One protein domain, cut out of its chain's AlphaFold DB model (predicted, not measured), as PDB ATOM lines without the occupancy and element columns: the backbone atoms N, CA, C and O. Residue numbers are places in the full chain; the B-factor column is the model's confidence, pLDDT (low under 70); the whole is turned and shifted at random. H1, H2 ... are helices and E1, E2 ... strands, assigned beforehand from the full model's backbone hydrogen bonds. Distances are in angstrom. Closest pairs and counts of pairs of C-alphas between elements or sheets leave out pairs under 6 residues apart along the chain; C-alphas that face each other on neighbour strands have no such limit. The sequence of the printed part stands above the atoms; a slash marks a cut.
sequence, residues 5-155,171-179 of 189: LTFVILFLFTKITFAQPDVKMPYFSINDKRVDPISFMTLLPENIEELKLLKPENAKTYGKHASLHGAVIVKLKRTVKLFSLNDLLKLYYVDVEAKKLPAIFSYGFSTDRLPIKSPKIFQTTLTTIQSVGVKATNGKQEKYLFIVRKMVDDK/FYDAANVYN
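This is residues 5 to 155 and 171 to 179 of the 189 residues of an uncharacterized protein of Pedobacter sp (UniProt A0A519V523). Two small sheets, E1 E3 E2 and E5 E4 E7 E6, lie toward opposite ends of the longest axis, with the short helix H2 between them in the middle. H4 covers part of the four-stranded sheet on the same face as H2, H3 and H5 only graze one sheet each, and H1 lies far from the middle. The printed part has 160 residues with five named helices and seven named strands, in the order H1 E1 H2 E2 H3 E3 H4 E4 E5 E6 E7 H5; the class is mixed, helices and strands, with under half of the residues in named elements. Both sheets are mixed, in the orders just given. The whole is compact, with a radius of gyration of the C-alphas of 16.0 A and spans of 47 by 36 by 31 A.

H1, residues 5 to 12, is on neither sheet. E1, residues 27 to 30, is parallel to E3, residues 71 to 76, with N 74 and O 29 at 2.8 A. H2, residues 37 to 41, has a height of 8.8 A over this sheet and lies over E1; the closest C-alphas are those of Phe 28 and Pro 37, 5.9 A apart. E2, residues 48 to 54, is antiparallel to E3, with N 52 and O 73 at 2.8 A. H3, residues 66 to 69, only grazes this sheet. H4, residues 85 to 91, has a height of 9.4 A over the other sheet and runs across the strands, at 84 degrees on the local plane to E6, residues 129 to 136. H2 is on the same face, at a height of 8.7 A, and only just over E4, residues 103 to 107, with 3 of its C-alphas. E4 and E5, residues 110 to 114, form a hairpin, with N 105 and O 112 at 2.8 A. E4 is parallel to E7, residues 143 to 149, with N 106 and O 147 at 2.8 A. E6 and E7 form a hairpin, with N 146 and O 133 at 2.8 A. This sheet is strongly twisted. H5, residues 171 to 178, only grazes it; the closest C-alphas of E5 and H5 are those of Asp 112 and Ala 175, 6.2 A apart. In H1, H4 and H5 every O i to N i+4 pair is within hydrogen-bond range; H2 has 0 of 1, but 2 of 2 O i to N i+3 pairs, and H3 is too short for an i+4 pair.

H1 begins at C-alpha 5 (198.549, 123.922, 236.096) and is 11.1 A long. E2 is 16.4 A long and E3 16.1 A. E6, 20.3 A long, begins at C-alpha 129 (195.624, 128.247, 207.374), and E7 is 19.2 A long. H5, 11.0 A long, ends at C-alpha 178 (179.966, 116.876, 219.803).

The two C-alphas farthest apart are those of Asn 58 and Gly 139, 49.3 A. Residues 156 to 170 are not printed, and C-alphas 155 and 171 are 18.6 A apart across this cut. The long links are H1 to E1, E2 to H3, H4 to E4 and E5 to E6. The mean pLDDT of the printed part is 75.8; 54 residues are under 70, among them residues 5 to 24 and 109 to 120.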
ATOM      1  N   LEU A   5     198.958 124.574 237.344       43.19
ATOM      2  CA  LEU A   5     198.549 123.922 236.096       43.19
ATOM      3  C   LEU A   5     197.416 122.900 236.310       43.19
ATOM      4  O   LEU A   5     196.402 122.956 235.625       43.19
ATOM      5  N   THR A   6     197.534 122.034 237.321       43.56
ATOM      6  CA  THR A   6     196.531 120.999 237.638       43.56
ATOM      7  C   THR A   6     195.183 121.589 238.067       43.56
ATOM      8  O   THR A   6     194.139 121.014 237.778       43.56
ATOM      9  N   PHE A   7     195.185 122.761 238.709       42.53
ATOM     10  CA  PHE A   7     193.963 123.420 239.180       42.53
ATOM     11  C   PHE A   7     193.230 124.182 238.066       42.53
ATOM     12  O   PHE A   7     192.003 124.180 238.035       42.53
ATOM     13  N   VAL A   8     193.966 124.805 237.133       46.75
ATOM     14  CA  VAL A   8     193.385 125.452 235.938       46.75
ATOM     15  C   VAL A   8     192.764 124.406 235.013       46.75
ATOM     16  O   VAL A   8     191.652 124.609 234.530       46.75
ATOM     17  N   ILE A   9     193.448 123.269 234.855       44.88
ATOM     18  CA  ILE A   9     192.947 122.058 234.200       44.88
ATOM     19  C   ILE A   9     191.606 121.683 234.850       44.88
ATOM     20  O   ILE A   9     190.580 121.827 234.191       44.88
ATOM     21  N   LEU A  10     191.557 121.358 236.151       37.53
ATOM     22  CA  LEU A  10     190.332 120.873 236.818       37.53
ATOM     23  C   LEU A  10     189.123 121.830 236.754       37.53
ATOM     24  O   LEU A  10     187.986 121.370 236.665       37.53
ATOM     25  N   PHE A  11     189.340 123.149 236.795       42.09
ATOM     26  CA  PHE A  11     188.236 124.118 236.806       42.09
ATOM     27  C   PHE A  11     187.625 124.347 235.412       42.09
ATOM     28  O   PHE A  11     186.421 124.576 235.302       42.09
ATOM     29  N   LEU A  12     188.426 124.216 234.346       41.25
ATOM     30  CA  LEU A  12     187.944 124.236 232.960       41.25
ATOM     31  C   LEU A  12     187.141 122.963 232.610       41.25
ATOM     32  O   LEU A  12     186.250 123.026 231.767       41.25
ATOM     33  N   PHE A  13     187.377 121.829 233.290       39.72
ATOM     34  CA  PHE A  13     186.732 120.541 232.972       39.72
ATOM     35  C   PHE A  13     185.240 120.443 233.282       39.72
ATOM     36  O   PHE A  13     184.606 119.497 232.818       39.72
ATOM     37  N   THR A  14     184.636 121.366 234.032       34.47
ATOM     38  CA  THR A  14     183.242 121.121 234.426       34.47
ATOM     39  C   THR A  14     182.211 121.414 233.343       34.47
ATOM     40  O   THR A  14     181.203 120.719 233.373       34.47
ATOM     41  N   LYS A  15     182.402 122.337 232.378       33.94
ATOM     42  CA  LYS A  15     181.394 122.613 231.315       33.94
ATOM     43  C   LYS A  15     181.956 123.355 230.089       33.94
ATOM     44  O   LYS A  15     181.684 124.546 229.932       33.94
ATOM     45  N   ILE A  16     182.691 122.688 229.198       39.19
ATOM     46  CA  ILE A  16     183.113 123.283 227.916       39.19
ATOM     47  C   ILE A  16     182.571 122.453 226.742       39.19
ATOM     48  O   ILE A  16     182.881 121.280 226.584       39.19
ATOM     49  N   THR A  17     181.753 123.101 225.920       40.44
ATOM     50  CA  THR A  17     180.989 122.575 224.779       40.44
ATOM     51  C   THR A  17     181.114 123.600 223.636       40.44
ATOM     52  O   THR A  17     180.564 124.687 223.691       40.44
ATOM     53  N   PHE A  18     181.891 123.362 222.589       44.16
ATOM     54  CA  PHE A  18     181.991 124.358 221.511       44.16
ATOM     55  C   PHE A  18     180.822 124.218 220.515       44.16
ATOM     56  O   PHE A  18     180.389 123.108 220.218       44.16
ATOM     57  N   ALA A  19     180.286 125.360 220.060       40.41
ATOM     58  CA  ALA A  19     179.198 125.524 219.075       40.41
ATOM     59  C   ALA A  19     177.717 125.465 219.534       40.41
ATOM     60  O   ALA A  19     176.839 125.251 218.693       40.41
ATOM     61  N   GLN A  20     177.388 125.747 220.802       44.72
ATOM     62  CA  GLN A  20     175.996 125.989 221.238       44.72
ATOM     63  C   GLN A  20     175.866 127.258 222.108       44.72
ATOM     64  O   GLN A  20     176.829 127.630 222.777       44.72
ATOM     65  N   PRO A  21     174.711 127.959 222.097       42.47
ATOM     66  CA  PRO A  21     174.509 129.217 222.835       42.47
ATOM     67  C   PRO A  21     174.672 129.113 224.365       42.47
ATOM     68  O   PRO A  21     174.839 130.143 225.013       42.47
ATOM     69  N   ASP A  22     174.694 127.905 224.937       45.38
ATOM     70  CA  ASP A  22     174.642 127.682 226.392       45.38
ATOM     71  C   ASP A  22     175.986 127.330 227.042       45.38
ATOM     72  O   ASP A  22     176.051 126.810 228.161       45.38
ATOM     73  N   VAL A  23     177.088 127.618 226.353       52.09
ATOM     74  CA  VAL A  23     178.399 127.115 226.756       52.09
ATOM     75  C   VAL A  23     179.232 128.222 227.365       52.09
ATOM     76  O   VAL A  23     179.571 129.230 226.751       52.09
ATOM     77  N   LYS A  24     179.582 127.970 228.620       67.12
ATOM     78  CA  LYS A  24     180.343 128.821 229.519       67.12
ATOM     79  C   LYS A  24     181.830 128.810 229.157       67.12
ATOM     80  O   LYS A  24     182.585 127.983 229.655       67.12
ATOM     81  N   MET A  25     182.249 129.721 228.283       70.44
ATOM     82  CA  MET A  25     183.645 129.838 227.844       70.44
ATOM     83  C   MET A  25     184.375 130.966 228.573       70.44
ATOM     84  O   MET A  25     183.754 131.969 228.932       70.44
ATOM     85  N   PRO A  26     185.700 130.860 228.774       83.19
ATOM     86  CA  PRO A  26     186.467 132.011 229.212       83.19
ATOM     87  C   PRO A  26     186.411 133.106 228.145       83.19
ATOM     88  O   PRO A  26     186.227 132.858 226.952       83.19
ATOM     89  N   TYR A  27     186.590 134.347 228.575       88.62
ATOM     90  CA  TYR A  27     186.779 135.458 227.652       88.62
ATOM     91  C   TYR A  27     188.126 135.311 226.931       88.62
ATOM     92  O   TYR A  27     189.150 135.179 227.591       88.62
ATOM     93  N   PHE A  28     188.148 135.367 225.600       90.44
ATOM     94  CA  PHE A  28     189.392 135.351 224.826       90.44
ATOM     95  C   PHE A  28     189.714 136.737 224.282       90.44
ATOM     96  O   PHE A  28     188.844 137.410 223.721       90.44
ATOM     97  N   SER A  29     190.980 137.131 224.401       93.25
ATOM     98  CA  SER A  29     191.512 138.347 223.798       93.25
ATOM     99  C   SER A  29     192.869 138.104 223.155       93.25
ATOM    100  O   SER A  29     193.712 137.403 223.714       93.25
ATOM    101  N   ILE A  30     193.067 138.702 221.982       94.56
ATOM    102  CA  ILE A  30     194.345 138.769 221.277       94.56
ATOM    103  C   ILE A  30     194.666 140.247 221.053       94.56
ATOM    104  O   ILE A  30     193.868 140.965 220.452       94.56
ATOM    105  N   ASN A  31     195.836 140.703 221.512       95.12
ATOM    106  CA  ASN A  31     196.267 142.105 221.428       95.12
ATOM    107  C   ASN A  31     195.182 143.075 221.938       95.12
ATOM    108  O   ASN A  31     194.799 144.018 221.244       95.12
ATOM    109  N   ASP A  32     194.644 142.776 223.124       93.56
ATOM    110  CA  ASP A  32     193.597 143.540 223.821       93.56
ATOM    111  C   ASP A  32     192.239 143.615 223.097       93.56
ATOM    112  O   ASP A  32     191.324 144.313 223.536       93.56
ATOM    113  N   LYS A  33     192.060 142.851 222.014       92.44
ATOM    114  CA  LYS A  33     190.792 142.735 221.289       92.44
ATOM    115  C   LYS A  33     190.136 141.401 221.593       92.44
ATOM    116  O   LYS A  33     190.749 140.351 221.427       92.44
ATOM    117  N   ARG A  34     188.855 141.440 221.973       90.44
ATOM    118  CA  ARG A  34     188.029 140.235 222.127       90.44
ATOM    119  C   ARG A  34     188.020 139.443 220.820       90.44
ATOM    120  O   ARG A  34     187.812 140.040 219.771       90.44
ATOM    121  N   VAL A  35     188.170 138.125 220.897       89.12
ATOM    122  CA  VAL A  35     188.113 137.225 219.735       89.12
ATOM    123  C   VAL A  35     187.287 135.977 220.024       89.12
ATOM    124  O   VAL A  35     187.012 135.654 221.182       89.12
ATOM    125  N   ASP A  36     186.918 135.256 218.966       85.38
ATOM    126  CA  ASP A  36     186.375 133.905 219.104       85.38
ATOM    127  C   ASP A  36     187.451 132.950 219.657       85.38
ATOM    128  O   ASP A  36     188.603 133.034 219.223       85.38
ATOM    129  N   PRO A  37     187.104 131.997 220.538       81.56
ATOM    130  CA  PRO A  37     188.048 131.027 221.105       81.56
ATOM    131  C   PRO A  37     188.830 130.229 220.052       81.56
ATOM    132  O   PRO A  37     190.014 129.957 220.223       81.56
ATOM    133  N   ILE A  38     188.200 129.926 218.915       81.88
ATOM    134  CA  ILE A  38     188.845 129.234 217.793       81.88
ATOM    135  C   ILE A  38     190.016 130.048 217.220       81.88
ATOM    136  O   ILE A  38     190.987 129.468 216.746       81.88
ATOM    137  N   SER A  39     189.992 131.379 217.330       87.81
ATOM    138  CA  SER A  39     191.120 132.240 216.939       87.81
ATOM    139  C   SER A  39     192.412 131.816 217.638       87.81
ATOM    140  O   SER A  39     193.457 131.747 216.995       87.81
ATOM    141  N   PHE A  40     192.333 131.437 218.921       87.44
ATOM    142  CA  PHE A  40     193.471 130.932 219.694       87.44
ATOM    143  C   PHE A  40     194.058 129.647 219.098       87.44
ATOM    144  O   PHE A  40     195.273 129.512 218.973       87.44
ATOM    145  N   MET A  41     193.192 128.732 218.654       83.19
ATOM    146  CA  MET A  41     193.582 127.473 218.002       83.19
ATOM    147  C   MET A  41     194.305 127.692 216.669       83.19
ATOM    148  O   MET A  41     194.923 126.779 216.121       83.19
ATOM    149  N   THR A  42     194.240 128.908 216.132       86.44
ATOM    150  CA  THR A  42     194.898 129.298 214.883       86.44
ATOM    151  C   THR A  42     196.162 130.131 215.101       86.44
ATOM    152  O   THR A  42     196.729 130.679 214.161       86.44
ATOM    153  N   LEU A  43     196.615 130.268 216.345       88.44
ATOM    154  CA  LEU A  43     197.882 130.918 216.642       88.44
ATOM    155  C   LEU A  43     199.004 129.888 216.683       88.44
ATOM    156  O   LEU A  43     198.854 128.812 217.259       88.44
ATOM    157  N   LEU A  44     200.153 130.250 216.114       87.25
ATOM    158  CA  LEU A  44     201.388 129.516 216.352       87.25
ATOM    159  C   LEU A  44     201.957 129.884 217.735       87.25
ATOM    160  O   LEU A  44     202.050 131.075 218.047       87.25
ATOM    161  N   PRO A  45     202.374 128.911 218.559       88.69
ATOM    162  CA  PRO A  45     202.970 129.157 219.875       88.69
ATOM    163  C   PRO A  45     204.158 130.120 219.873       88.69
ATOM    164  O   PRO A  45     204.342 130.889 220.816       88.69
ATOM    165  N   GLU A  46     204.973 130.090 218.824       89.25
ATOM    166  CA  GLU A  46     206.128 130.963 218.636       89.25
ATOM    167  C   GLU A  46     205.746 132.416 218.336       89.25
ATOM    168  O   GLU A  46     206.579 133.309 218.498       89.25
ATOM    169  N   ASN A  47     204.502 132.676 217.933       91.88
ATOM    170  CA  ASN A  47     203.991 134.024 217.696       91.88
ATOM    171  C   ASN A  47     203.553 134.713 218.995       91.88
ATOM    172  O   ASN A  47     203.377 135.933 219.007       91.88
ATOM    173  N   ILE A  48     203.388 133.957 220.083       93.75
ATOM    174  CA  ILE A  48     202.905 134.460 221.366       93.75
ATOM    175  C   ILE A  48     204.069 135.067 222.155       93.75
ATOM    176  O   ILE A  48     205.063 134.411 222.462       93.75
ATOM    177  N   GLU A  49     203.940 136.349 222.483       95.62
ATOM    178  CA  GLU A  49     204.859 137.084 223.353       95.62
ATOM    179  C   GLU A  49     204.462 136.908 224.825       95.62
ATOM    180  O   GLU A  49     205.310 136.650 225.688       95.62
ATOM    181  N   GLU A  50     203.156 136.972 225.089       96.00
ATOM    182  CA  GLU A  50     202.565 136.880 226.418       96.00
ATOM    183  C   GLU A  50     201.282 136.044 226.385       96.00
ATOM    184  O   GLU A  50     200.423 136.240 225.524       96.00
ATOM    185  N   LEU A  51     201.138 135.142 227.355       95.06
ATOM    186  CA  LEU A  51     199.920 134.382 227.606       95.06
ATOM    187  C   LEU A  51     199.565 134.514 229.086       95.06
ATOM    188  O   LEU A  51     200.363 134.170 229.956       95.06
ATOM    189  N   LYS A  52     198.360 135.002 229.370       93.81
ATOM    190  CA  LYS A  52     197.809 135.111 230.722       93.81
ATOM    191  C   LYS A  52     196.513 134.324 230.810       93.81
ATOM    192  O   LYS A  52     195.569 134.582 230.066       93.81
ATOM    193  N   LEU A  53     196.465 133.406 231.767       91.12
ATOM    194  CA  LEU A  53     195.261 132.667 232.131       91.12
ATOM    195  C   LEU A  53     194.729 133.260 233.433       91.12
ATOM    196  O   LEU A  53     195.320 133.097 234.500       91.12
ATOM    197  N   LEU A  54     193.642 134.015 233.329       90.44
ATOM    198  CA  LEU A  54     193.031 134.713 234.447       90.44
ATOM    199  C   LEU A  54     191.877 133.886 234.999       90.44
ATOM    200  O   LEU A  54     190.953 133.515 234.277       90.44
ATOM    201  N   LYS A  55     191.911 133.653 236.308       88.44
ATOM    202  CA  LYS A  55     190.777 133.092 237.042       88.44
ATOM    203  C   LYS A  55     189.598 134.080 237.069       88.44
ATOM    204  O   LYS A  55     189.840 135.285 236.941       88.44
ATOM    205  N   PRO A  56     188.348 133.613 237.255       90.88
ATOM    206  CA  PRO A  56     187.159 134.470 237.249       90.88
ATOM    207  C   PRO A  56     187.274 135.711 238.152       90.88
ATOM    208  O   PRO A  56     186.951 136.823 237.735       90.88
ATOM    209  N   GLU A  57     187.832 135.560 239.355       91.19
ATOM    210  CA  GLU A  57     188.044 136.642 240.318       91.19
ATOM    211  C   GLU A  57     188.960 137.762 239.796       91.19
ATOM    212  O   GLU A  57     188.727 138.932 240.107       91.19
ATOM    213  N   ASN A  58     189.928 137.415 238.943       93.00
ATOM    214  CA  ASN A  58     190.912 138.325 238.351       93.00
ATOM    215  C   ASN A  58     190.510 138.806 236.947       93.00
ATOM    216  O   ASN A  58     191.155 139.687 236.385       93.00
ATOM    217  N   ALA A  59     189.456 138.233 236.368       92.88
ATOM    218  CA  ALA A  59     188.994 138.529 235.015       92.88
ATOM    219  C   ALA A  59     187.841 139.552 234.978       92.88
ATOM    220  O   ALA A  59     187.326 139.868 233.905       92.88
ATOM    221  N   LYS A  60     187.435 140.102 236.133       91.94
ATOM    222  CA  LYS A  60     186.301 141.039 236.266       91.94
ATOM    223  C   LYS A  60     186.410 142.270 235.362       91.94
ATOM    224  O   LYS A  60     185.396 142.735 234.846       91.94
ATOM    225  N   THR A  61     187.626 142.763 235.132       92.69
ATOM    226  CA  THR A  61     187.906 143.919 234.263       92.69
ATOM    227  C   THR A  61     187.541 143.681 232.794       92.69
ATOM    228  O   THR A  61     187.344 144.642 232.059       92.69
ATOM    229  N   TYR A  62     187.377 142.422 232.373       89.00
ATOM    230  CA  TYR A  62     186.995 142.030 231.010       89.00
ATOM    231  C   TYR A  62     185.485 141.760 230.859       89.00
ATOM    232  O   TYR A  62     185.022 141.302 229.811       89.00
ATOM    233  N   GLY A  63     184.696 142.061 231.897       89.38
ATOM    234  CA  GLY A  63     183.235 142.039 231.873       89.38
ATOM    235  C   GLY A  63     182.596 140.854 232.601       89.38
ATOM    236  O   GLY A  63     183.253 139.924 233.069       89.38
ATOM    237  N   LYS A  64     181.257 140.881 232.681       87.25
ATOM    238  CA  LYS A  64     180.455 139.924 233.467       87.25
ATOM    239  C   LYS A  64     180.705 138.464 233.078       87.25
ATOM    240  O   LYS A  64     180.794 137.610 233.952       87.25
ATOM    241  N   HIS A  65     180.857 138.162 231.790       84.06
ATOM    242  CA  HIS A  65     181.114 136.787 231.350       84.06
ATOM    243  C   HIS A  65     182.490 136.285 231.814       84.06
ATOM    244  O   HIS A  65     182.599 135.199 232.380       84.06
ATOM    245  N   ALA A  66     183.522 137.123 231.678       87.88
ATOM    246  CA  ALA A  66     184.868 136.824 232.151       87.88
ATOM    247  C   ALA A  66     184.905 136.624 233.678       87.88
ATOM    248  O   ALA A  66     185.561 135.715 234.171       87.88
ATOM    249  N   SER A  67     184.110 137.393 234.433       87.75
ATOM    250  CA  SER A  67     183.997 137.231 235.892       87.75
ATOM    251  C   SER A  67     183.391 135.901 236.352       87.75
ATOM    252  O   SER A  67     183.494 135.569 237.529       87.75
ATOM    253  N   LEU A  68     182.753 135.149 235.448       85.50
ATOM    254  CA  LEU A  68     182.152 133.845 235.741       85.50
ATOM    255  C   LEU A  68     183.013 132.678 235.250       85.50
ATOM    256  O   LEU A  68     182.942 131.589 235.817       85.50
ATOM    257  N   HIS A  69     183.791 132.883 234.184       83.69
ATOM    258  CA  HIS A  69     184.459 131.795 233.456       83.69
ATOM    259  C   HIS A  69     185.963 132.012 233.258       83.69
ATOM    260  O   HIS A  69     186.634 131.166 232.679       83.69
ATOM    261  N   GLY A  70     186.507 133.118 233.767       90.00
ATOM    262  CA  GLY A  70     187.901 133.495 233.583       90.00
ATOM    263  C   GLY A  70     188.167 134.139 232.224       90.00
ATOM    264  O   GLY A  70     187.250 134.459 231.460       90.00
ATOM    265  N   ALA A  71     189.446 134.354 231.930       90.50
ATOM    266  CA  ALA A  71     189.890 134.921 230.666       90.50
ATOM    267  C   ALA A  71     191.228 134.336 230.199       90.50
ATOM    268  O   ALA A  71     192.108 134.037 231.003       90.50
ATOM    269  N   VAL A  72     191.388 134.234 228.886       92.44
ATOM    270  CA  VAL A  72     192.637 133.931 228.193       92.44
ATOM    271  C   VAL A  72     193.053 135.190 227.444       92.44
ATOM    272  O   VAL A  72     192.392 135.608 226.491       92.44
ATOM    273  N   ILE A  73     194.137 135.815 227.897       95.38
ATOM    274  CA  ILE A  73     194.674 137.039 227.305       95.38
ATOM    275  C   ILE A  73     195.978 136.698 226.601       95.38
ATOM    276  O   ILE A  73     196.914 136.187 227.219       95.38
ATOM    277  N   VAL A  74     196.028 136.984 225.307       95.94
ATOM    278  CA  VAL A  74     197.179 136.712 224.453       95.94
ATOM    279  C   VAL A  74     197.714 138.016 223.898       95.94
ATOM    280  O   VAL A  74     196.976 138.812 223.318       95.94
ATOM    281  N   LYS A  75     199.024 138.205 224.010       97.00
ATOM    282  CA  LYS A  75     199.755 139.241 223.290       97.00
ATOM    283  C   LYS A  75     200.686 138.576 222.297       97.00
ATOM    284  O   LYS A  75     201.451 137.678 222.654       97.00
ATOM    285  N   LEU A  76     200.600 138.997 221.047       95.88
ATOM    286  CA  LEU A  76     201.455 138.497 219.981       95.88
ATOM    287  C   LEU A  76     202.676 139.391 219.818       95.88
ATOM    288  O   LEU A  76     202.613 140.595 220.068       95.88
ATOM    289  N   LYS A  77     203.761 138.802 219.314       95.50
ATOM    290  CA  LYS A  77     204.946 139.553 218.895       95.50
ATOM    291  C   LYS A  77     204.551 140.604 217.853       95.50
ATOM    292  O   LYS A  77     203.742 140.331 216.967       95.50
ATOM    293  N   ARG A  78     205.185 141.782 217.897       93.88
ATOM    294  CA  ARG A  78     204.894 142.921 216.992       93.88
ATOM    295  C   ARG A  78     204.942 142.583 215.497       93.88
ATOM    296  O   ARG A  78     204.271 143.235 214.709       93.88
ATOM    297  N   THR A  79     205.738 141.592 215.105       93.44
ATOM    298  CA  THR A  79     205.894 141.155 213.707       93.44
ATOM    299  C   THR A  79     204.739 140.289 213.202       93.44
ATOM    300  O   THR A  79     204.657 140.010 212.007       93.44
ATOM    301  N   VAL A  80     203.841 139.845 214.084       94.50
ATOM    302  CA  VAL A  80     202.767 138.916 213.740       94.50
ATOM    303  C   VAL A  80     201.574 139.688 213.194       94.50
ATOM    304  O   VAL A  80     200.908 140.438 213.906       94.50
ATOM    305  N   LYS A  81     201.275 139.465 211.913       94.44
ATOM    306  CA  LYS A  81     200.095 140.022 211.257       94.44
ATOM    307  C   LYS A  81     198.886 139.111 211.462       94.44
ATOM    308  O   LYS A  81     198.938 137.924 211.136       94.44
ATOM    309  N   LEU A  82     197.798 139.695 211.955       93.38
ATOM    310  CA  LEU A  82     196.503 139.031 212.078       93.38
ATOM    311  C   LEU A  82     195.616 139.318 210.871       93.38
ATOM    312  O   LEU A  82     195.624 140.422 210.326       93.38
ATOM    313  N   PHE A  83     194.832 138.316 210.500       91.81
ATOM    314  CA  PHE A  83     193.857 138.362 209.422       91.81
ATOM    315  C   PHE A  83     192.482 138.081 210.006       91.81
ATOM    316  O   PHE A  83     192.296 137.103 210.733       91.81
ATOM    317  N   SER A  84     191.527 138.956 209.709       89.06
ATOM    318  CA  SER A  84     190.124 138.715 210.020       89.06
ATOM    319  C   SER A  84     189.529 137.679 209.069       89.06
ATOM    320  O   SER A  84     190.091 137.376 208.013       89.06
ATOM    321  N   LEU A  85     188.333 137.185 209.393       84.88
ATOM    322  CA  LEU A  85     187.583 136.326 208.480       84.88
ATOM    323  C   LEU A  85     187.384 136.965 207.094       84.88
ATOM    324  O   LEU A  85     187.543 136.294 206.080       84.88
ATOM    325  N   ASN A  86     187.077 138.263 207.039       84.69
ATOM    326  CA  ASN A  86     186.891 138.970 205.771       84.69
ATOM    327  C   ASN A  86     188.195 139.070 204.970       84.69
ATOM    328  O   ASN A  86     188.161 138.988 203.744       84.69
ATOM    329  N   ASP A  87     189.333 139.233 205.649       89.44
ATOM    330  CA  ASP A  87     190.636 139.261 204.981       89.44
ATOM    331  C   ASP A  87     190.948 137.899 204.357       89.44
ATOM    332  O   ASP A  87     191.394 137.840 203.215       89.44
ATOM    333  N   LEU A  88     190.643 136.803 205.064       87.12
ATOM    334  CA  LEU A  88     190.786 135.455 204.518       87.12
ATOM    335  C   LEU A  88     189.914 135.238 203.279       87.12
ATOM    336  O   LEU A  88     190.410 134.761 202.268       87.12
ATOM    337  N   LEU A  89     188.631 135.602 203.325       83.94
ATOM    338  CA  LEU A  89     187.737 135.410 202.176       83.94
ATOM    339  C   LEU A  89     188.250 136.128 200.927       83.94
ATOM    340  O   LEU A  89     188.249 135.548 199.846       83.94
ATOM    341  N   LYS A  90     188.757 137.355 201.089       86.25
ATOM    342  CA  LYS A  90     189.378 138.111 199.995       86.25
ATOM    343  C   LYS A  90     190.640 137.430 199.468       86.25
ATOM    344  O   LYS A  90     190.800 137.320 198.259       86.25
ATOM    345  N   LEU A  91     191.517 136.965 200.359       87.56
ATOM    346  CA  LEU A  91     192.773 136.307 199.982       87.56
ATOM    347  C   LEU A  91     192.562 134.988 199.233       87.56
ATOM    348  O   LEU A  91     193.359 134.653 198.366       87.56
ATOM    349  N   TYR A  92     191.500 134.257 199.565       82.75
ATOM    350  CA  TYR A  92     191.151 132.986 198.929       82.75
ATOM    351  C   TYR A  92     190.101 133.140 197.817       82.75
ATOM    352  O   TYR A  92     189.544 132.142 197.368       82.75
ATOM    353  N   TYR A  93     189.828 134.373 197.367       82.94
ATOM    354  CA  TYR A  93     188.881 134.676 196.286       82.94
ATOM    355  C   TYR A  93     187.487 134.059 196.499       82.94
ATOM    356  O   TYR A  93     186.826 133.618 195.559       82.94
ATOM    357  N   VAL A  94     187.030 134.015 197.752       77.75
ATOM    358  CA  VAL A  94     185.719 133.478 198.115       77.75
ATOM    359  C   VAL A  94     184.703 134.616 198.120       77.75
ATOM    360  O   VAL A  94     184.595 135.368 199.090       77.75
ATOM    361  N   ASP A  95     183.941 134.722 197.033       73.81
ATOM    362  CA  ASP A  95     182.913 135.750 196.847       73.81
ATOM    363  C   ASP A  95     181.608 135.396 197.584       73.81
ATOM    364  O   ASP A  95     180.609 134.968 197.006       73.81
ATOM    365  N   VAL A  96     181.646 135.495 198.916       70.81
ATOM    366  CA  VAL A  96     180.470 135.373 199.783       70.81
ATOM    367  C   VAL A  96     180.514 136.427 200.879       70.81
ATOM    368  O   VAL A  96     181.546 136.670 201.505       70.81
ATOM    369  N   GLU A  97     179.363 137.012 201.208       66.44
ATOM    370  CA  GLU A  97     179.243 137.769 202.449       66.44
ATOM    371  C   GLU A  97     179.400 136.799 203.626       66.44
ATOM    372  O   GLU A  97     178.497 136.008 203.913       66.44
ATOM    373  N   ALA A  98     180.531 136.884 204.340       57.81
ATOM    374  CA  ALA A  98     180.878 136.026 205.476       57.81
ATOM    375  C   ALA A  98     179.708 135.783 206.439       57.81
ATOM    376  O   ALA A  98     179.608 134.717 207.034       57.81
ATOM    377  N   LYS A  99     178.816 136.766 206.602       60.66
ATOM    378  CA  LYS A  99     177.667 136.750 207.517       60.66
ATOM    379  C   LYS A  99     176.571 135.741 207.150       60.66
ATOM    380  O   LYS A  99     175.800 135.384 208.033       60.66
ATOM    381  N   LYS A 100     176.495 135.272 205.900       67.88
ATOM    382  CA  LYS A 100     175.353 134.481 205.405       67.88
ATOM    383  C   LYS A 100     175.509 132.964 205.552       67.88
ATOM    384  O   LYS A 100     174.507 132.264 205.483       67.88
ATOM    385  N   LEU A 101     176.722 132.455 205.783       71.44
ATOM    386  CA  LEU A 101     176.977 131.012 205.896       71.44
ATOM    387  C   LEU A 101     177.457 130.621 207.304       71.44
ATOM    388  O   LEU A 101     178.216 131.381 207.920       71.44
ATOM    389  N   PRO A 102     177.071 129.446 207.832       73.75
ATOM    390  CA  PRO A 102     177.759 128.856 208.974       73.75
ATOM    391  C   PRO A 102     179.225 128.600 208.610       73.75
ATOM    392  O   PRO A 102     179.523 128.190 207.485       73.75
ATOM    393  N   ALA A 103     180.140 128.863 209.545       76.31
ATOM    394  CA  ALA A 103     181.558 128.602 209.338       76.31
ATOM    395  C   ALA A 103     181.972 127.324 210.074       76.31
ATOM    396  O   ALA A 103     181.598 127.117 211.224       76.31
ATOM    397  N   ILE A 104     182.730 126.468 209.401       78.81
ATOM    398  CA  ILE A 104     183.277 125.224 209.925       78.81
ATOM    399  C   ILE A 104     184.792 125.367 209.929       78.81
ATOM    400  O   ILE A 104     185.420 125.540 208.885       78.81
ATOM    401  N   PHE A 105     185.373 125.314 211.117       79.06
ATOM    402  CA  PHE A 105     186.807 125.303 211.320       79.06
ATOM    403  C   PHE A 105     187.280 123.856 211.466       79.06
ATOM    404  O   PHE A 105     186.908 123.169 212.412       79.06
ATOM    405  N   SER A 106     188.083 123.382 210.520       79.38
ATOM    406  CA  SER A 106     188.672 122.044 210.537       79.38
ATOM    407  C   SER A 106     190.117 122.116 211.013       79.38
ATOM    408  O   SER A 106     190.892 122.952 210.547       79.38
ATOM    409  N   TYR A 107     190.485 121.237 211.940       73.94
ATOM    410  CA  TYR A 107     191.837 121.131 212.480       73.94
ATOM    411  C   TYR A 107     192.201 119.657 212.634       73.94
ATOM    412  O   TYR A 107     191.801 118.980 213.580       73.94
ATOM    413  N   GLY A 108     192.953 119.148 211.661       71.19
ATOM    414  CA  GLY A 108     193.310 117.736 211.613       71.19
ATOM    415  C   GLY A 108     192.092 116.835 211.525       71.19
ATOM    416  O   GLY A 108     191.362 116.862 210.540       71.19
ATOM    417  N   PHE A 109     191.881 116.034 212.566       64.94
ATOM    418  CA  PHE A 109     190.869 114.977 212.591       64.94
ATOM    419  C   PHE A 109     189.508 115.425 213.144       64.94
ATOM    420  O   PHE A 109     188.624 114.588 213.315       64.94
ATOM    421  N   SER A 110     189.337 116.712 213.458       63.66
ATOM    422  CA  SER A 110     188.101 117.239 214.038       63.66
ATOM    423  C   SER A 110     187.653 118.537 213.365       63.66
ATOM    424  O   SER A 110     188.406 119.205 212.645       63.66
ATOM    425  N   THR A 111     186.387 118.874 213.583       68.56
ATOM    426  CA  THR A 111     185.761 120.093 213.080       68.56
ATOM    427  C   THR A 111     184.977 120.766 214.187       68.56
ATOM    428  O   THR A 111     184.224 120.112 214.906       68.56
ATOM    429  N   ASP A 112     185.085 122.081 214.259       69.31
ATOM    430  CA  ASP A 112     184.264 122.927 215.112       69.31
ATOM    431  C   ASP A 112     183.438 123.878 214.242       69.31
ATOM    432  O   ASP A 112     183.825 124.217 213.122       69.31
ATOM    433  N   ARG A 113     182.269 124.289 214.722       67.81
ATOM    434  CA  ARG A 113     181.350 125.147 213.972       67.81
ATOM    435  C   ARG A 113     181.264 126.496 214.663       67.81
ATOM    436  O   ARG A 113     180.822 126.591 215.798       67.81
ATOM    437  N   LEU A 114     181.609 127.565 213.955       64.38
ATOM    438  CA  LEU A 114     181.264 128.918 214.373       64.38
ATOM    439  C   LEU A 114     179.787 129.169 214.023       64.38
ATOM    440  O   LEU A 114     179.442 129.201 212.831       64.38
ATOM    441  N   PRO A 115     178.898 129.356 215.021       57.34
ATOM    442  CA  PRO A 115     177.490 129.638 214.765       57.34
ATOM    443  C   PRO A 115     177.328 130.894 213.903       57.34
ATOM    444  O   PRO A 115     178.061 131.866 214.082       57.34
ATOM    445  N   ILE A 116     176.312 130.930 213.031       54.91
ATOM    446  CA  ILE A 116     176.001 132.108 212.190       54.91
ATOM    447  C   ILE A 116     175.851 133.379 213.041       54.91
ATOM    448  O   ILE A 116     176.271 134.457 212.627       54.91
ATOM    449  N   LYS A 117     175.266 133.232 214.240       49.88
ATOM    450  CA  LYS A 117     174.982 134.318 215.186       49.88
ATOM    451  C   LYS A 117     176.170 134.702 216.074       49.88
ATOM    452  O   LYS A 117     176.063 135.704 216.776       49.88
ATOM    453  N   SER A 118     177.267 133.934 216.078       55.78
ATOM    454  CA  SER A 118     178.458 134.358 216.822       55.78
ATOM    455  C   SER A 118     178.982 135.630 216.170       55.78
ATOM    456  O   SER A 118     179.068 135.671 214.935       55.78
ATOM    457  N   PRO A 119     179.317 136.682 216.937       54.31
ATOM    458  CA  PRO A 119     180.069 137.781 216.370       54.31
ATOM    459  C   PRO A 119     181.355 137.154 215.830       54.31
ATOM    460  O   PRO A 119     182.149 136.646 216.608       54.31
ATOM    461  N   LYS A 120     181.498 137.104 214.499       66.38
ATOM    462  CA  LYS A 120     182.604 136.436 213.795       66.38
ATOM    463  C   LYS A 120     183.892 137.237 213.966       66.38
ATOM    464  O   LYS A 120     184.479 137.707 212.992       66.38
ATOM    465  N   ILE A 121     184.303 137.443 215.213       82.00
ATOM    466  CA  ILE A 121     185.517 138.145 215.618       82.00
ATOM    467  C   ILE A 121     186.664 137.133 215.586       82.00
ATOM    468  O   ILE A 121     187.438 136.964 216.528       82.00
ATOM    469  N   PHE A 122     186.729 136.423 214.467       85.25
ATOM    470  CA  PHE A 122     187.740 135.441 214.183       85.25
ATOM    471  C   PHE A 122     188.989 136.167 213.699       85.25
ATOM    472  O   PHE A 122     188.919 136.987 212.774       85.25
ATOM    473  N   GLN A 123     190.120 135.855 214.322       89.56
ATOM    474  CA  GLN A 123     191.427 136.355 213.921       89.56
ATOM    475  C   GLN A 123     192.428 135.212 213.837       89.56
ATOM    476  O   GLN A 123     192.447 134.328 214.687       89.56
ATOM    477  N   THR A 124     193.272 135.240 212.811       90.06
ATOM    478  CA  THR A 124     194.239 134.169 212.568       90.06
ATOM    479  C   THR A 124     195.551 134.667 211.979       90.06
ATOM    480  O   THR A 124     195.661 135.819 211.559       90.06
ATOM    481  N   THR A 125     196.535 133.774 211.903       90.50
ATOM    482  CA  THR A 125     197.761 133.953 211.122       90.50
ATOM    483  C   THR A 125     197.679 133.124 209.838       90.50
ATOM    484  O   THR A 125     197.230 131.982 209.861       90.50
ATOM    485  N   LEU A 126     198.125 133.656 208.693       88.94
ATOM    486  CA  LEU A 126     198.054 132.903 207.426       88.94
ATOM    487  C   LEU A 126     198.873 131.613 207.449       88.94
ATOM    488  O   LEU A 126     198.516 130.634 206.802       88.94
ATOM    489  N   THR A 127     199.958 131.596 208.217       87.44
ATOM    490  CA  THR A 127     200.847 130.441 208.331       87.44
ATOM    491  C   THR A 127     200.134 129.201 208.857       87.44
ATOM    492  O   THR A 127     200.531 128.100 208.494       87.44
ATOM    493  N   THR A 128     199.060 129.357 209.640       85.12
ATOM    494  CA  THR A 128     198.267 128.243 210.178       85.12
ATOM    495  C   THR A 128     197.092 127.827 209.307       85.12
ATOM    496  O   THR A 128     196.445 126.840 209.635       85.12
ATOM    497  N   ILE A 129     196.776 128.549 208.231       88.81
ATOM    498  CA  ILE A 129     195.624 128.247 207.374       88.81
ATOM    499  C   ILE A 129     196.093 127.485 206.136       88.81
ATOM    500  O   ILE A 129     196.986 127.923 205.415       88.81
ATOM    501  N   GLN A 130     195.508 126.313 205.913       87.62
ATOM    502  CA  GLN A 130     195.750 125.480 204.740       87.62
ATOM    503  C   GLN A 130     194.874 125.934 203.577       87.62
ATOM    504  O   GLN A 130     195.379 126.187 202.486       87.62
ATOM    505  N   SER A 131     193.570 126.055 203.814       84.25
ATOM    506  CA  SER A 131     192.606 126.436 202.787       84.25
ATOM    507  C   SER A 131     191.369 127.096 203.387       84.25
ATOM    508  O   SER A 131     191.030 126.899 204.555       84.25
ATOM    509  N   VAL A 132     190.693 127.892 202.563       85.56
ATOM    510  CA  VAL A 132     189.385 128.482 202.851       85.56
ATOM    511  C   VAL A 132     188.508 128.269 201.624       85.56
ATOM    512  O   VAL A 132     188.969 128.464 200.504       85.56
ATOM    513  N   GLY A 133     187.258 127.852 201.810       83.44
ATOM    514  CA  GLY A 133     186.358 127.587 200.687       83.44
ATOM    515  C   GLY A 133     184.910 127.384 201.106       83.44
ATOM    516  O   GLY A 133     184.582 127.414 202.288       83.44
ATOM    517  N   VAL A 134     184.027 127.169 200.133       79.25
ATOM    518  CA  VAL A 134     182.607 126.888 200.385       79.25
ATOM    519  C   VAL A 134     182.311 125.440 200.022       79.25
ATOM    520  O   VAL A 134     182.538 125.031 198.886       79.25
ATOM    521  N   LYS A 135     181.780 124.665 200.971       74.50
ATOM    522  CA  LYS A 135     181.350 123.277 200.744       74.50
ATOM    523  C   LYS A 135     179.830 123.190 200.794       74.50
ATOM    524  O   LYS A 135     179.211 123.724 201.715       74.50
ATOM    525  N   ALA A 136     179.243 122.495 199.825       67.75
ATOM    526  CA  ALA A 136     177.848 122.074 199.871       67.75
ATOM    527  C   ALA A 136     177.765 120.669 200.487       67.75
ATOM    528  O   ALA A 136     178.542 119.789 200.118       67.75
ATOM    529  N   THR A 137     176.848 120.443 201.425       59.72
ATOM    530  CA  THR A 137     176.587 119.097 201.966       59.72
ATOM    531  C   THR A 137     175.479 118.399 201.176       59.72
ATOM    532  O   THR A 137     174.434 118.999 200.927       59.72
ATOM    533  N   ASN A 138     175.732 117.141 200.789       51.12
ATOM    534  CA  ASN A 138     174.888 116.225 200.006       51.12
ATOM    535  C   ASN A 138     173.401 116.623 199.887       51.12
ATOM    536  O   ASN A 138     172.616 116.453 200.819       51.12
ATOM    537  N   GLY A 139     173.014 117.118 198.707       51.44
ATOM    538  CA  GLY A 139     171.621 117.207 198.249       51.44
ATOM    539  C   GLY A 139     170.730 118.297 198.860       51.44
ATOM    540  O   GLY A 139     169.670 118.555 198.303       51.44
ATOM    541  N   LYS A 140     171.126 118.972 199.950       53.56
ATOM    542  CA  LYS A 140     170.246 119.913 200.685       53.56
ATOM    543  C   LYS A 140     170.516 121.407 200.460       53.56
ATOM    544  O   LYS A 140     170.008 122.226 201.211       53.56
ATOM    545  N   GLN A 141     171.312 121.783 199.454       57.75
ATOM    546  CA  GLN A 141     171.696 123.178 199.133       57.75
ATOM    547  C   GLN A 141     172.384 123.986 200.256       57.75
ATOM    548  O   GLN A 141     172.846 125.098 199.996       57.75
ATOM    549  N   GLU A 142     172.516 123.460 201.475       64.75
ATOM    550  CA  GLU A 142     173.212 124.151 202.557       64.75
ATOM    551  C   GLU A 142     174.702 124.293 202.237       64.75
ATOM    552  O   GLU A 142     175.431 123.314 202.038       64.75
ATOM    553  N   LYS A 143     175.140 125.552 202.167       73.62
ATOM    554  CA  LYS A 143     176.526 125.948 201.936       73.62
ATOM    555  C   LYS A 143     177.170 126.316 203.266       73.62
ATOM    556  O   LYS A 143     176.596 127.051 204.064       73.62
ATOM    557  N   TYR A 144     178.393 125.856 203.464       77.50
ATOM    558  CA  TYR A 144     179.191 126.131 204.650       77.50
ATOM    559  C   TYR A 144     180.507 126.767 204.235       77.50
ATOM    560  O   TYR A 144     181.139 126.318 203.278       77.50
ATOM    561  N   LEU A 145     180.935 127.788 204.973       78.94
ATOM    562  CA  LEU A 145     182.285 128.318 204.854       78.94
ATOM    563  C   LEU A 145     183.233 127.392 205.614       78.94
ATOM    564  O   LEU A 145     183.145 127.302 206.831       78.94
ATOM    565  N   PHE A 146     184.140 126.720 204.926       82.81
ATOM    566  CA  PHE A 146     185.167 125.888 205.538       82.81
ATOM    567  C   PHE A 146     186.482 126.652 205.651       82.81
ATOM    568  O   PHE A 146     186.942 127.256 204.684       82.81
ATOM    569  N   ILE A 147     187.088 126.594 206.832       84.75
ATOM    570  CA  ILE A 147     188.428 127.100 207.125       84.75
ATOM    571  C   ILE A 147     189.232 125.907 207.632       84.75
ATOM    572  O   ILE A 147     188.912 125.352 208.681       84.75
ATOM    573  N   VAL A 148     190.256 125.495 206.892       84.38
ATOM    574  CA  VAL A 148     191.094 124.343 207.237       84.38
ATOM    575  C   VAL A 148     192.416 124.838 207.800       84.38
ATOM    576  O   VAL A 148     193.137 125.596 207.149       84.38
ATOM    577  N   ARG A 149     192.746 124.408 209.014       84.50
ATOM    578  CA  ARG A 149     194.034 124.656 209.661       84.50
ATOM    579  C   ARG A 149     195.076 123.671 209.141       84.50
ATOM    580  O   ARG A 149     194.798 122.479 209.046       84.50
ATOM    581  N   LYS A 150     196.297 124.146 208.894       82.44
ATOM    582  CA  LYS A 150     197.448 123.267 208.671       82.44
ATOM    583  C   LYS A 150     197.690 122.402 209.907       82.44
ATOM    584  O   LYS A 150     197.644 122.889 211.043       82.44
ATOM    585  N   MET A 151     197.981 121.130 209.675       75.44
ATOM    586  CA  MET A 151     198.575 120.273 210.695       75.44
ATOM    587  C   MET A 151     199.975 120.792 211.011       75.44
ATOM    588  O   MET A 151     200.710 121.184 210.106       75.44
ATOM    589  N   VAL A 152     200.311 120.858 212.294       69.12
ATOM    590  CA  VAL A 152     201.630 121.290 212.758       69.12
ATOM    591  C   VAL A 152     202.247 120.072 213.422       69.12
ATOM    592  O   VAL A 152     201.603 119.499 214.292       69.12
ATOM    593  N   ASP A 153     203.441 119.656 212.999       64.62
ATOM    594  CA  ASP A 153     204.147 118.555 213.658       64.62
ATOM    595  C   ASP A 153     204.597 118.989 215.064       64.62
ATOM    596  O   ASP A 153     205.252 120.021 215.257       64.62
ATOM    597  N   ASP A 154     204.192 118.201 216.058       60.31
ATOM    598  CA  ASP A 154     204.066 118.591 217.466       60.31
ATOM    599  C   ASP A 154     205.387 118.611 218.249       60.31
ATOM    600  O   ASP A 154     205.607 117.841 219.187       60.31
ATOM    601  N   LYS A 155     206.273 119.560 217.932       67.94
ATOM    602  CA  LYS A 155     207.306 120.009 218.886       67.94
ATOM    603  C   LYS A 155     207.396 121.523 218.927       67.94
ATOM    604  O   LYS A 155     208.265 122.141 218.309       67.94
ATOM    605  N   PHE A 171     189.911 122.006 223.804       70.12
ATOM    606  CA  PHE A 171     189.181 122.215 222.551       70.12
ATOM    607  C   PHE A 171     188.953 120.900 221.791       70.12
ATOM    608  O   PHE A 171     187.842 120.644 221.331       70.12
ATOM    609  N   TYR A 172     189.979 120.054 221.685       71.12
ATOM    610  CA  TYR A 172     189.917 118.789 220.947       71.12
ATOM    611  C   TYR A 172     189.000 117.761 221.613       71.12
ATOM    612  O   TYR A 172     188.189 117.135 220.930       71.12
ATOM    613  N   ASP A 173     189.093 117.612 222.935       69.62
ATOM    614  CA  ASP A 173     188.227 116.722 223.706       69.62
ATOM    615  C   ASP A 173     186.761 117.148 223.552       69.62
ATOM    616  O   ASP A 173     185.905 116.316 223.254       69.62
ATOM    617  N   ALA A 174     186.476 118.451 223.670       64.75
ATOM    618  CA  ALA A 174     185.129 118.977 223.476       64.75
ATOM    619  C   ALA A 174     184.621 118.712 222.051       64.75
ATOM    620  O   ALA A 174     183.518 118.198 221.870       64.75
ATOM    621  N   ALA A 175     185.413 119.011 221.024       63.22
ATOM    622  CA  ALA A 175     184.979 118.829 219.643       63.22
ATOM    623  C   ALA A 175     184.728 117.362 219.277       63.22
ATOM    624  O   ALA A 175     183.745 117.069 218.599       63.22
ATOM    625  N   ASN A 176     185.548 116.436 219.780       64.00
ATOM    626  CA  ASN A 176     185.351 115.000 219.573       64.00
ATOM    627  C   ASN A 176     184.037 114.479 220.176       64.00
ATOM    628  O   ASN A 176     183.440 113.569 219.603       64.00
ATOM    629  N   VAL A 177     183.575 115.047 221.294       63.69
ATOM    630  CA  VAL A 177     182.296 114.667 221.921       63.69
ATOM    631  C   VAL A 177     181.100 115.088 221.059       63.69
ATOM    632  O   VAL A 177     180.139 114.331 220.940       63.69
ATOM    633  N   TYR A 178     181.141 116.279 220.455       56.75
ATOM    634  CA  TYR A 178     179.966 116.876 219.803       56.75
ATOM    635  C   TYR A 178     179.935 116.741 218.279       56.75
ATOM    636  O   TYR A 178     178.859 116.670 217.691       56.75
ATOM    637  N   ASN A 179     181.096 116.717 217.630       60.44
ATOM    638  CA  ASN A 179     181.235 116.585 216.181       60.44
ATOM    639  C   ASN A 179     182.301 115.520 215.882       60.44
ATOM    640  O   ASN A 179     183.399 115.864 215.431       60.44
TER     641      ASN A 179